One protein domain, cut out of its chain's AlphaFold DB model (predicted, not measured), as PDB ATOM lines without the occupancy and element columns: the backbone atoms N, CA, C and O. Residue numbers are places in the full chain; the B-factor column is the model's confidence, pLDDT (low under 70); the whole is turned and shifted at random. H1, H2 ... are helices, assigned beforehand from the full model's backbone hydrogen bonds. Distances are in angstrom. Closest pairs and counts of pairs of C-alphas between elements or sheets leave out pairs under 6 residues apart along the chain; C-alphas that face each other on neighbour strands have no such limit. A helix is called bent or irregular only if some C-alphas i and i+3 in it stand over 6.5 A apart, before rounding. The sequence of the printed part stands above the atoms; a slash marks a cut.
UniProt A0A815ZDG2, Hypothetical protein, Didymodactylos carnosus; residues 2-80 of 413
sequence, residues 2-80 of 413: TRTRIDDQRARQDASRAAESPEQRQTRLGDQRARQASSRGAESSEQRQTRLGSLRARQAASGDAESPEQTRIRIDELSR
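This is residues 2 to 80 of the 413 residues of the protein "Hypothetical protein" of Didymodactylos carnosus (UniProt A0A815ZDG2). Four helices are joined end to end as an open zigzag: H2 and H3 make a wide V, and at its two far ends H1 and H4 turn off at further corners. The helices meet near their linked ends and nowhere pack side by side, and the space between the arms of the V is empty, with no core. The printed part has 79 residues with four named helices, H1, H2, H3 and H4 in that order along the chain, and no named strand; its class is all helix. The whole is extended, with a radius of gyration of the C-alphas of 18.5 A, and the C-alphas span 42 by 36 by 33 A along their three main axes.

Start at the first printed residue, Thr 2, where H1, residues 2 to 18, begins. After a tight link of three residues comes H2, residues 22 to 41. Look at Arg 17 and Arg 25: their C-alphas, the closest of H1 and H2, are 7.9 A apart. These two helices are close but not clearly touching, with 1 pair of C-alphas within 8 A. Their lines stand at a steep tilt of 58 degrees, they run opposite ways, and their centres are 21.1 A apart. Another tight link of three residues leads to H3, residues 45 to 64. Here the closest C-alphas of H2 and H3 are those of Arg 40 and Arg 48, 8.0 A apart, and the two helices are close but not clearly touching. They run opposite ways at a steep tilt of 57 degrees, and their centres are 22.4 A apart. A third tight link of three residues brings you to H4, residues 68 to 79. The closest C-alphas of H3 and H4 are those of Gly 63 and Thr 71, 7.9 A apart, and these helices too are close but not clearly touching. They run opposite ways at a steep tilt of 58 degrees, with 21.6 A from centre to centre. H1 and H3, H1 and H4, and H2 and H4 are apart. In H1, H2, H3 and H4 every O i to N i+4 pair of the backbone is within hydrogen-bond range.

Find C-alpha 2 at (-65.838, 36.349, -7.242); from there H1 runs through 17 residues to Ala 18, 24.4 A from first to last C-alpha. Go on to Pro 22, with its C-alpha at (-44.339, 41.475, 16.886), where H2 begins; it has 20 residues and measures 28.4 A to C-alpha 41. H3, also 20 residues, begins at Ser 45 and measures 28.6 A from first to last C-alpha. H2 and H3 are the longest helices by residues. H4, 12 residues, begins at Pro 68 and ends at Ser 79, with C-alpha 79 at (-17.933, 25.832, 0.545), and is 16.0 A long. None of the four helices is bent.

The two C-alphas farthest apart are those of the first and last printed residues, Thr 2 and Arg 80, at 50.2 A. Residues 2 to 16 of H1, 29 to 39 of H2 and 52 to 62 of H3 stand free, and so do residues 75 to 80, of which 75 to 79 belong to H4. The printed part has no cut, and no link is long. The mean pLDDT of the printed part is 96.6, that of H4 is 93, and no printed residue is under 70 in this predicted model.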
ATOM      1  N   THR A   2     -66.768  37.221  -7.997       95.00
ATOM      2  CA  THR A   2     -65.838  36.349  -7.242       95.00
ATOM      3  C   THR A   2     -64.417  36.906  -7.164       95.00
ATOM      4  O   THR A   2     -63.824  36.902  -6.092       95.00
ATOM      5  N   ARG A   3     -63.895  37.432  -8.280       95.50
ATOM      6  CA  ARG A   3     -62.557  38.036  -8.349       95.50
ATOM      7  C   ARG A   3     -62.429  39.269  -7.454       95.50
ATOM      8  O   ARG A   3     -61.569  39.282  -6.591       95.50
ATOM      9  N   THR A   4     -63.363  40.214  -7.573       95.19
ATOM     10  CA  THR A   4     -63.408  41.417  -6.726       95.19
ATOM     11  C   THR A   4     -63.482  41.060  -5.240       95.19
ATOM     12  O   THR A   4     -62.742  41.615  -4.445       95.19
ATOM     13  N   ARG A   5     -64.275  40.043  -4.866       97.06
ATOM     14  CA  ARG A   5     -64.333  39.555  -3.480       97.06
ATOM     15  C   ARG A   5     -62.995  38.980  -2.986       97.06
ATOM     16  O   ARG A   5     -62.645  39.181  -1.829       97.06
ATOM     17  N   ILE A   6     -62.272  38.238  -3.829       97.88
ATOM     18  CA  ILE A   6     -60.952  37.684  -3.479       97.88
ATOM     19  C   ILE A   6     -59.924  38.810  -3.332       97.88
ATOM     20  O   ILE A   6     -59.121  38.775  -2.402       97.88
ATOM     21  N   ASP A   7     -59.964  39.799  -4.221       97.69
ATOM     22  CA  ASP A   7     -59.053  40.943  -4.188       97.69
ATOM     23  C   ASP A   7     -59.287  41.790  -2.924       97.69
ATOM     24  O   ASP A   7     -58.333  42.081  -2.200       97.69
ATOM     25  N   ASP A   8     -60.548  42.052  -2.563       97.38
ATOM     26  CA  ASP A   8     -60.906  42.725  -1.307       97.38
ATOM     27  C   ASP A   8     -60.438  41.934  -0.076       97.38
ATOM     28  O   ASP A   8     -59.949  42.503   0.904       97.38
ATOM     29  N   GLN A   9     -60.574  40.605  -0.106       98.00
ATOM     30  CA  GLN A   9     -60.125  39.746   0.987       98.00
ATOM     31  C   GLN A   9     -58.600  39.779   1.146       98.00
ATOM     32  O   GLN A   9     -58.117  39.833   2.278       98.00
ATOM     33  N   ARG A  10     -57.846  39.776   0.040       97.56
ATOM     34  CA  ARG A  10     -56.380  39.920   0.061       97.56
ATOM     35  C   ARG A  10     -55.977  41.271   0.637       97.56
ATOM     36  O   ARG A  10     -55.198  41.295   1.581       97.56
ATOM     37  N   ALA A  11     -56.594  42.357   0.172       97.88
ATOM     38  CA  ALA A  11     -56.316  43.701   0.671       97.88
ATOM     39  C   ALA A  11     -56.554  43.822   2.188       97.88
ATOM     40  O   ALA A  11     -55.727  44.379   2.908       97.88
ATOM     41  N   ARG A  12     -57.648  43.240   2.701       97.81
ATOM     42  CA  ARG A  12     -57.922  43.201   4.149       97.81
ATOM     43  C   ARG A  12     -56.898  42.367   4.916       97.81
ATOM     44  O   ARG A  12     -56.496  42.764   6.006       97.81
ATOM     45  N   GLN A  13     -56.479  41.223   4.373       97.88
ATOM     46  CA  GLN A  13     -55.449  40.391   5.001       97.88
ATOM     47  C   GLN A  13     -54.089  41.088   5.027       97.88
ATOM     48  O   GLN A  13     -53.404  41.019   6.043       97.88
ATOM     49  N   ASP A  14     -53.713  41.774   3.951       97.94
ATOM     50  CA  ASP A  14     -52.447  42.498   3.871       97.94
ATOM     51  C   ASP A  14     -52.435  43.691   4.835       97.94
ATOM     52  O   ASP A  14     -51.476  43.853   5.588       97.94
ATOM     53  N   ALA A  15     -53.535  44.451   4.912       97.88
ATOM     54  CA  ALA A  15     -53.695  45.517   5.903       97.88
ATOM     55  C   ALA A  15     -53.643  44.981   7.344       97.88
ATOM     56  O   ALA A  15     -52.955  45.549   8.191       97.88
ATOM     57  N   SER A  16     -54.311  43.853   7.617       97.69
ATOM     58  CA  SER A  16     -54.258  43.201   8.928       97.69
ATOM     59  C   SER A  16     -52.840  42.753   9.283       97.69
ATOM     60  O   SER A  16     -52.424  42.964  10.414       97.69
ATOM     61  N   ARG A  17     -52.092  42.167   8.337       96.69
ATOM     62  CA  ARG A  17     -50.707  41.707   8.550       96.69
ATOM     63  C   ARG A  17     -49.729  42.857   8.748       96.69
ATOM     64  O   ARG A  17     -48.772  42.706   9.499       96.69
ATOM     65  N   ALA A  18     -49.950  43.982   8.071       97.62
ATOM     66  CA  ALA A  18     -49.130  45.179   8.225       97.62
ATOM     67  C   ALA A  18     -49.319  45.846   9.599       97.62
ATOM     68  O   ALA A  18     -48.395  46.486  10.088       97.62
ATOM     69  N   ALA A  19     -50.492  45.677  10.218       98.06
ATOM     70  CA  ALA A  19     -50.814  46.207  11.542       98.06
ATOM     71  C   ALA A  19     -50.526  45.228  12.704       98.06
ATOM     72  O   ALA A  19     -50.776  45.579  13.856       98.06
ATOM     73  N   GLU A  20     -50.032  44.011  12.429       97.88
ATOM     74  CA  GLU A  20     -49.697  43.021  13.465       97.88
ATOM     75  C   GLU A  20     -48.569  43.529  14.378       97.88
ATOM     76  O   GLU A  20     -47.524  43.978  13.900       97.88
ATOM     77  N   SER A  21     -48.732  43.372  15.696       98.44
ATOM     78  CA  SER A  21     -47.610  43.528  16.630       98.44
ATOM     79  C   SER A  21     -46.590  42.386  16.463       98.44
ATOM     80  O   SER A  21     -46.944  41.307  15.964       98.44
ATOM     81  N   PRO A  22     -45.327  42.556  16.896       98.19
ATOM     82  CA  PRO A  22     -44.339  41.475  16.886       98.19
ATOM     83  C   PRO A  22     -44.821  40.198  17.598       98.19
ATOM     84  O   PRO A  22     -44.616  39.095  17.085       98.19
ATOM     85  N   GLU A  23     -45.533  40.330  18.720       98.19
ATOM     86  CA  GLU A  23     -46.080  39.213  19.506       98.19
ATOM     87  C   GLU A  23     -47.218  38.505  18.761       98.19
ATOM     88  O   GLU A  23     -47.270  37.270  18.705       98.19
ATOM     89  N   GLN A  24     -48.113  39.272  18.131       98.00
ATOM     90  CA  GLN A  24     -49.183  38.728  17.289       98.00
ATOM     91  C   GLN A  24     -48.602  37.978  16.087       98.00
ATOM     92  O   GLN A  24     -49.032  36.863  15.775       98.00
ATOM     93  N   ARG A  25     -47.567  38.543  15.455       97.94
ATOM     94  CA  ARG A  25     -46.845  37.910  14.350       97.94
ATOM     95  C   ARG A  25     -46.197  36.599  14.788       97.94
ATOM     96  O   ARG A  25     -46.304  35.599  14.076       97.94
ATOM     97  N   GLN A  26     -45.541  36.586  15.947       98.31
ATOM     98  CA  GLN A  26     -44.897  35.390  16.489       98.31
ATOM     99  C   GLN A  26     -45.920  34.301  16.823       98.31
ATOM    100  O   GLN A  26     -45.701  33.147  16.453       98.31
ATOM    101  N   THR A  27     -47.052  34.671  17.429       98.31
ATOM    102  CA  THR A  27     -48.165  33.754  17.722       98.31
ATOM    103  C   THR A  27     -48.710  33.139  16.434       98.31
ATOM    104  O   THR A  27     -48.723  31.918  16.288       98.31
ATOM    105  N   ARG A  28     -49.025  33.965  15.424       98.00
ATOM    106  CA  ARG A  28     -49.511  33.488  14.119       98.00
ATOM    107  C   ARG A  28     -48.513  32.553  13.424       98.00
ATOM    108  O   ARG A  28     -48.918  31.552  12.831       98.00
ATOM    109  N   LEU A  29     -47.214  32.865  13.460       98.31
ATOM    110  CA  LEU A  29     -46.169  31.998  12.896       98.31
ATOM    111  C   LEU A  29     -45.979  30.708  13.713       98.31
ATOM    112  O   LEU A  29     -45.659  29.666  13.140       98.31
ATOM    113  N   GLY A  30     -46.167  30.761  15.033       98.44
ATOM    114  CA  GLY A  30     -46.214  29.592  15.914       98.44
ATOM    115  C   GLY A  30     -47.348  28.647  15.525       98.44
ATOM    116  O   GLY A  30     -47.092  27.490  15.192       98.44
ATOM    117  N   ASP A  31     -48.569  29.171  15.431       98.25
ATOM    118  CA  ASP A  31     -49.753  28.413  15.019       98.25
ATOM    119  C   ASP A  31     -49.594  27.815  13.618       98.25
ATOM    120  O   ASP A  31     -49.948  26.660  13.369       98.25
ATOM    121  N   GLN A  32     -49.023  28.579  12.682       98.31
ATOM    122  CA  GLN A  32     -48.752  28.096  11.331       98.31
ATOM    123  C   GLN A  32     -47.761  26.924  11.335       98.31
ATOM    124  O   GLN A  32     -47.986  25.942  10.623       98.31
ATOM    125  N   ARG A  33     -46.692  26.996  12.139       98.31
ATOM    126  CA  ARG A  33     -45.732  25.892  12.301       98.31
ATOM    127  C   ARG A  33     -46.393  24.661  12.917       98.31
ATOM    128  O   ARG A  33     -46.202  23.570  12.388       98.31
ATOM    129  N   ALA A  34     -47.214  24.833  13.953       98.25
ATOM    130  CA  ALA A  34     -47.938  23.733  14.593       98.25
ATOM    131  C   ALA A  34     -48.891  23.025  13.615       98.25
ATOM    132  O   ALA A  34     -48.865  21.799  13.493       98.25
ATOM    133  N   ARG A  35     -49.670  23.788  12.834       98.19
ATOM    134  CA  ARG A  35     -50.552  23.231  11.791       98.19
ATOM    135  C   ARG A  35     -49.772  22.494  10.705       98.19
ATOM    136  O   ARG A  35     -50.195  21.427  10.273       98.19
ATOM    137  N   GLN A  36     -48.633  23.033  10.271       98.12
ATOM    138  CA  GLN A  36     -47.777  22.359   9.291       98.12
ATOM    139  C   GLN A  36     -47.169  21.069   9.846       98.12
ATOM    140  O   GLN A  36     -47.121  20.078   9.126       98.12
ATOM    141  N   ALA A  37     -46.725  21.062  11.103       97.75
ATOM    142  CA  ALA A  37     -46.198  19.865  11.752       97.75
ATOM    143  C   ALA A  37     -47.276  18.779  11.877       97.75
ATOM    144  O   ALA A  37     -47.041  17.644  11.468       97.75
ATOM    145  N   SER A  38     -48.478  19.143  12.337       98.00
ATOM    146  CA  SER A  38     -49.625  18.230  12.411       98.00
ATOM    147  C   SER A  38     -50.011  17.687  11.031       98.00
ATOM    148  O   SER A  38     -50.131  16.476  10.860       98.00
ATOM    149  N   SER A  39     -50.094  18.555  10.017       97.88
ATOM    150  CA  SER A  39     -50.367  18.136   8.639       97.88
ATOM    151  C   SER A  39     -49.305  17.176   8.107       97.88
ATOM    152  O   SER A  39     -49.673  16.220   7.438       97.88
ATOM    153  N   ARG A  40     -48.016  17.402   8.400       96.62
ATOM    154  CA  ARG A  40     -46.919  16.506   7.990       96.62
ATOM    155  C   ARG A  40     -46.956  15.165   8.719       96.62
ATOM    156  O   ARG A  40     -46.617  14.157   8.116       96.62
ATOM    157  N   GLY A  41     -47.352  15.155   9.992       97.12
ATOM    158  CA  GLY A  41     -47.510  13.927  10.776       97.12
ATOM    159  C   GLY A  41     -48.659  13.042  10.285       97.12
ATOM    160  O   GLY A  41     -48.594  11.830  10.443       97.12
ATOM    161  N   ALA A  42     -49.674  13.637   9.653       98.06
ATOM    162  CA  ALA A  42     -50.816  12.932   9.077       98.06
ATOM    163  C   ALA A  42     -50.656  12.578   7.580       98.06
ATOM    164  O   ALA A  42     -51.585  12.034   6.986       98.06
ATOM    165  N   GLU A  43     -49.520  12.902   6.945       98.00
ATOM    166  CA  GLU A  43     -49.284  12.596   5.524       98.00
ATOM    167  C   GLU A  43     -49.215  11.079   5.284       98.00
ATOM    168  O   GLU A  43     -48.476  10.362   5.960       98.00
ATOM    169  N   SER A  44     -49.905  10.592   4.247       98.50
ATOM    170  CA  SER A  44     -49.658   9.240   3.733       98.50
ATOM    171  C   SER A  44     -48.287   9.147   3.046       98.50
ATOM    172  O   SER A  44     -47.690  10.156   2.652       98.50
ATOM    173  N   SER A  45     -47.778   7.928   2.846       97.88
ATOM    174  CA  SER A  45     -46.520   7.698   2.118       97.88
ATOM    175  C   SER A  45     -46.546   8.303   0.705       97.88
ATOM    176  O   SER A  45     -45.584   8.962   0.305       97.88
ATOM    177  N   GLU A  46     -47.657   8.159  -0.018       98.31
ATOM    178  CA  GLU A  46     -47.865   8.726  -1.359       98.31
ATOM    179  C   GLU A  46     -47.904  10.261  -1.347       98.31
ATOM    180  O   GLU A  46     -47.273  10.919  -2.185       98.31
ATOM    181  N   GLN A  47     -48.592  10.860  -0.368       98.25
ATOM    182  CA  GLN A  47     -48.629  12.316  -0.193       98.25
ATOM    183  C   GLN A  47     -47.232  12.864   0.115       98.25
ATOM    184  O   GLN A  47     -46.805  13.852  -0.493       98.25
ATOM    185  N   ARG A  48     -46.483  12.186   0.991       98.00
ATOM    186  CA  ARG A  48     -45.094  12.531   1.313       98.00
ATOM    187  C   ARG A  48     -44.203  12.456   0.075       98.00
ATOM    188  O   ARG A  48     -43.437  13.389  -0.176       98.00
ATOM    189  N   GLN A  49     -44.305  11.388  -0.718       98.19
ATOM    190  CA  GLN A  49     -43.543  11.238  -1.963       98.19
ATOM    191  C   GLN A  49     -43.881  12.340  -2.972       98.19
ATOM    192  O   GLN A  49     -42.972  12.963  -3.520       98.19
ATOM    193  N   THR A  50     -45.167  12.651  -3.150       98.25
ATOM    194  CA  THR A  50     -45.632  13.726  -4.041       98.25
ATOM    195  C   THR A  50     -45.093  15.086  -3.598       98.25
ATOM    196  O   THR A  50     -44.570  15.852  -4.413       98.25
ATOM    197  N   ARG A  51     -45.149  15.388  -2.293       98.00
ATOM    198  CA  ARG A  51     -44.607  16.631  -1.731       98.00
ATOM    199  C   ARG A  51     -43.097  16.738  -1.943       98.00
ATOM    200  O   ARG A  51     -42.622  17.797  -2.349       98.00
ATOM    201  N   LEU A  52     -42.341  15.667  -1.687       98.06
ATOM    202  CA  LEU A  52     -40.889  15.645  -1.905       98.06
ATOM    203  C   LEU A  52     -40.532  15.760  -3.394       98.06
ATOM    204  O   LEU A  52     -39.612  16.499  -3.736       98.06
ATOM    205  N   GLY A  53     -41.283  15.101  -4.277       98.25
ATOM    206  CA  GLY A  53     -41.130  15.241  -5.726       98.25
ATOM    207  C   GLY A  53     -41.363  16.679  -6.192       98.25
ATOM    208  O   GLY A  53     -40.541  17.235  -6.918       98.25
ATOM    209  N   SER A  54     -42.423  17.330  -5.697       97.75
ATOM    210  CA  SER A  54     -42.689  18.745  -5.981       97.75
ATOM    211  C   SER A  54     -41.583  19.664  -5.453       97.75
ATOM    212  O   SER A  54     -41.208  20.618  -6.132       97.75
ATOM    213  N   LEU A  55     -41.030  19.373  -4.270       97.75
ATOM    214  CA  LEU A  55     -39.929  20.147  -3.699       97.75
ATOM    215  C   LEU A  55     -38.666  20.058  -4.566       97.75
ATOM    216  O   LEU A  55     -38.096  21.096  -4.887       97.75
ATOM    217  N   ARG A  56     -38.281  18.852  -5.006       97.62
ATOM    218  CA  ARG A  56     -37.135  18.656  -5.913       97.62
ATOM    219  C   ARG A  56     -37.331  19.383  -7.240       97.62
ATOM    220  O   ARG A  56     -36.422  20.064  -7.695       97.62
ATOM    221  N   ALA A  57     -38.524  19.292  -7.832       97.50
ATOM    222  CA  ALA A  57     -38.829  19.984  -9.084       97.50
ATOM    223  C   ALA A  57     -38.730  21.512  -8.940       97.50
ATOM    224  O   ALA A  57     -38.208  22.183  -9.827       97.50
ATOM    225  N   ARG A  58     -39.186  22.070  -7.809       96.75
ATOM    226  CA  ARG A  58     -39.029  23.503  -7.516       96.75
ATOM    227  C   ARG A  58     -37.569  23.893  -7.311       96.75
ATOM    228  O   ARG A  58     -37.185  24.945  -7.798       96.75
ATOM    229  N   GLN A  59     -36.787  23.066  -6.617       95.25
ATOM    230  CA  GLN A  59     -35.357  23.308  -6.405       95.25
ATOM    231  C   GLN A  59     -34.569  23.273  -7.719       95.25
ATOM    232  O   GLN A  59     -33.741  24.150  -7.947       95.25
ATOM    233  N   ALA A  60     -34.868  22.316  -8.602       94.94
ATOM    234  CA  ALA A  60     -34.289  22.265  -9.941       94.94
ATOM    235  C   ALA A  60     -34.647  23.528 -10.739       94.94
ATOM    236  O   ALA A  60     -33.760  24.236 -11.191       94.94
ATOM    237  N   ALA A  61     -35.935  23.889 -10.788       96.06
ATOM    238  CA  ALA A  61     -36.381  25.089 -11.493       96.06
ATOM    239  C   ALA A  61     -35.783  26.389 -10.922       96.06
ATOM    240  O   ALA A  61     -35.516  27.318 -11.680       96.06
ATOM    241  N   SER A  62     -35.579  26.481  -9.601       93.94
ATOM    242  CA  SER A  62     -34.904  27.636  -9.002       93.94
ATOM    243  C   SER A  62     -33.414  27.667  -9.315       93.94
ATOM    244  O   SER A  62     -32.887  28.754  -9.500       93.94
ATOM    245  N   GLY A  63     -32.756  26.503  -9.389       91.50
ATOM    246  CA  GLY A  63     -31.350  26.404  -9.783       91.50
ATOM    247  C   GLY A  63     -31.138  26.780 -11.250       91.50
ATOM    248  O   GLY A  63     -30.224  27.530 -11.559       91.50
ATOM    249  N   ASP A  64     -32.030  26.350 -12.143       93.69
ATOM    250  CA  ASP A  64     -31.964  26.692 -13.571       93.69
ATOM    251  C   ASP A  64     -32.216  28.189 -13.835       93.69
ATOM    252  O   ASP A  64     -31.744  28.744 -14.826       93.69
ATOM    253  N   ALA A  65     -32.987  28.842 -12.960       95.62
ATOM    254  CA  ALA A  65     -33.275  30.275 -13.021       95.62
ATOM    255  C   ALA A  65     -32.285  31.134 -12.208       95.62
ATOM    256  O   ALA A  65     -32.429  32.360 -12.179       95.62
ATOM    257  N   GLU A  66     -31.323  30.511 -11.525       94.25
ATOM    258  CA  GLU A  66     -30.347  31.187 -10.675       94.25
ATOM    259  C   GLU A  66     -29.355  31.988 -11.536       94.25
ATOM    260  O   GLU A  66     -28.849  31.507 -12.552       94.25
ATOM    261  N   SER A  67     -29.059  33.234 -11.151       96.44
ATOM    262  CA  SER A  67     -28.026  34.007 -11.849       96.44
ATOM    263  C   SER A  67     -26.626  33.437 -11.555       96.44
ATOM    264  O   SER A  67     -26.419  32.814 -10.507       96.44
ATOM    265  N   PRO A  68     -25.612  33.677 -12.410       95.06
ATOM    266  CA  PRO A  68     -24.241  33.246 -12.123       95.06
ATOM    267  C   PRO A  68     -23.691  33.802 -10.799       95.06
ATOM    268  O   PRO A  68     -22.927  33.124 -10.118       95.06
ATOM    269  N   GLU A  69     -24.091  35.017 -10.411       95.88
ATOM    270  CA  GLU A  69     -23.713  35.618  -9.125       95.88
ATOM    271  C   GLU A  69     -24.377  34.905  -7.945       95.88
ATOM    272  O   GLU A  69     -23.695  34.563  -6.984       95.88
ATOM    273  N   GLN A  70     -25.679  34.617  -8.039       95.44
ATOM    274  CA  GLN A  70     -26.400  33.855  -7.016       95.44
ATOM    275  C   GLN A  70     -25.811  32.449  -6.865       95.44
ATOM    276  O   GLN A  70     -25.519  32.025  -5.751       95.44
ATOM    277  N   THR A  71     -25.505  31.794  -7.988       94.19
ATOM    278  CA  THR A  71     -24.853  30.479  -8.003       94.19
ATOM    279  C   THR A  71     -23.504  30.524  -7.285       94.19
ATOM    280  O   THR A  71     -23.201  29.633  -6.494       94.19
ATOM    281  N   ARG A  72     -22.690  31.562  -7.530       94.19
ATOM    282  CA  ARG A  72     -21.403  31.748  -6.841       94.19
ATOM    283  C   ARG A  72     -21.588  31.958  -5.346       94.19
ATOM    284  O   ARG A  72     -20.892  31.301  -4.588       94.19
ATOM    285  N   ILE A  73     -22.528  32.809  -4.932       95.00
ATOM    286  CA  ILE A  73     -22.838  33.034  -3.512       95.00
ATOM    287  C   ILE A  73     -23.279  31.724  -2.859       95.00
ATOM    288  O   ILE A  73     -22.755  31.362  -1.816       95.00
ATOM    289  N   ARG A  74     -24.172  30.962  -3.496       94.19
ATOM    290  CA  ARG A  74     -24.624  29.665  -2.985       94.19
ATOM    291  C   ARG A  74     -23.474  28.665  -2.865       94.19
ATOM    292  O   ARG A  74     -23.401  27.944  -1.877       94.19
ATOM    293  N   ILE A  75     -22.588  28.586  -3.861       93.56
ATOM    294  CA  ILE A  75     -21.408  27.710  -3.805       93.56
ATOM    295  C   ILE A  75     -20.439  28.177  -2.717       93.56
ATOM    296  O   ILE A  75     -19.914  27.332  -2.003       93.56
ATOM    297  N   ASP A  76     -20.226  29.483  -2.558       93.44
ATOM    298  CA  ASP A  76     -19.369  30.051  -1.515       93.44
ATOM    299  C   ASP A  76     -19.942  29.783  -0.118       93.44
ATOM    300  O   ASP A  76     -19.232  29.298   0.755       93.44
ATOM    301  N   GLU A  77     -21.250  29.958   0.080       91.62
ATOM    302  CA  GLU A  77     -21.941  29.606   1.326       91.62
ATOM    303  C   GLU A  77     -21.864  28.107   1.639       91.62
ATOM    304  O   GLU A  77     -21.715  27.733   2.802       91.62
ATOM    305  N   LEU A  78     -21.941  27.246   0.619       89.38
ATOM    306  CA  LEU A  78     -21.782  25.794   0.773       89.38
ATOM    307  C   LEU A  78     -20.324  25.380   1.018       89.38
ATOM    308  O   LEU A  78     -20.081  24.397   1.714       89.38
ATOM    309  N   SER A  79     -19.371  26.103   0.429       86.81
ATOM    310  CA  SER A  79     -17.933  25.832   0.545       86.81
ATOM    311  C   SER A  79     -17.337  26.441   1.806       86.81
ATOM    312  O   SER A  79     -16.284  25.996   2.265       86.81
ATOM    313  N   ARG A  80     -17.995  27.453   2.384       85.38
ATOM    314  CA  ARG A  80     -17.591  28.045   3.647       85.38
ATOM    315  C   ARG A  80     -17.636  26.928   4.685       85.38
ATOM    316  O   ARG A  80     -18.721  26.398   4.941       85.38
TER     317      ARG A  80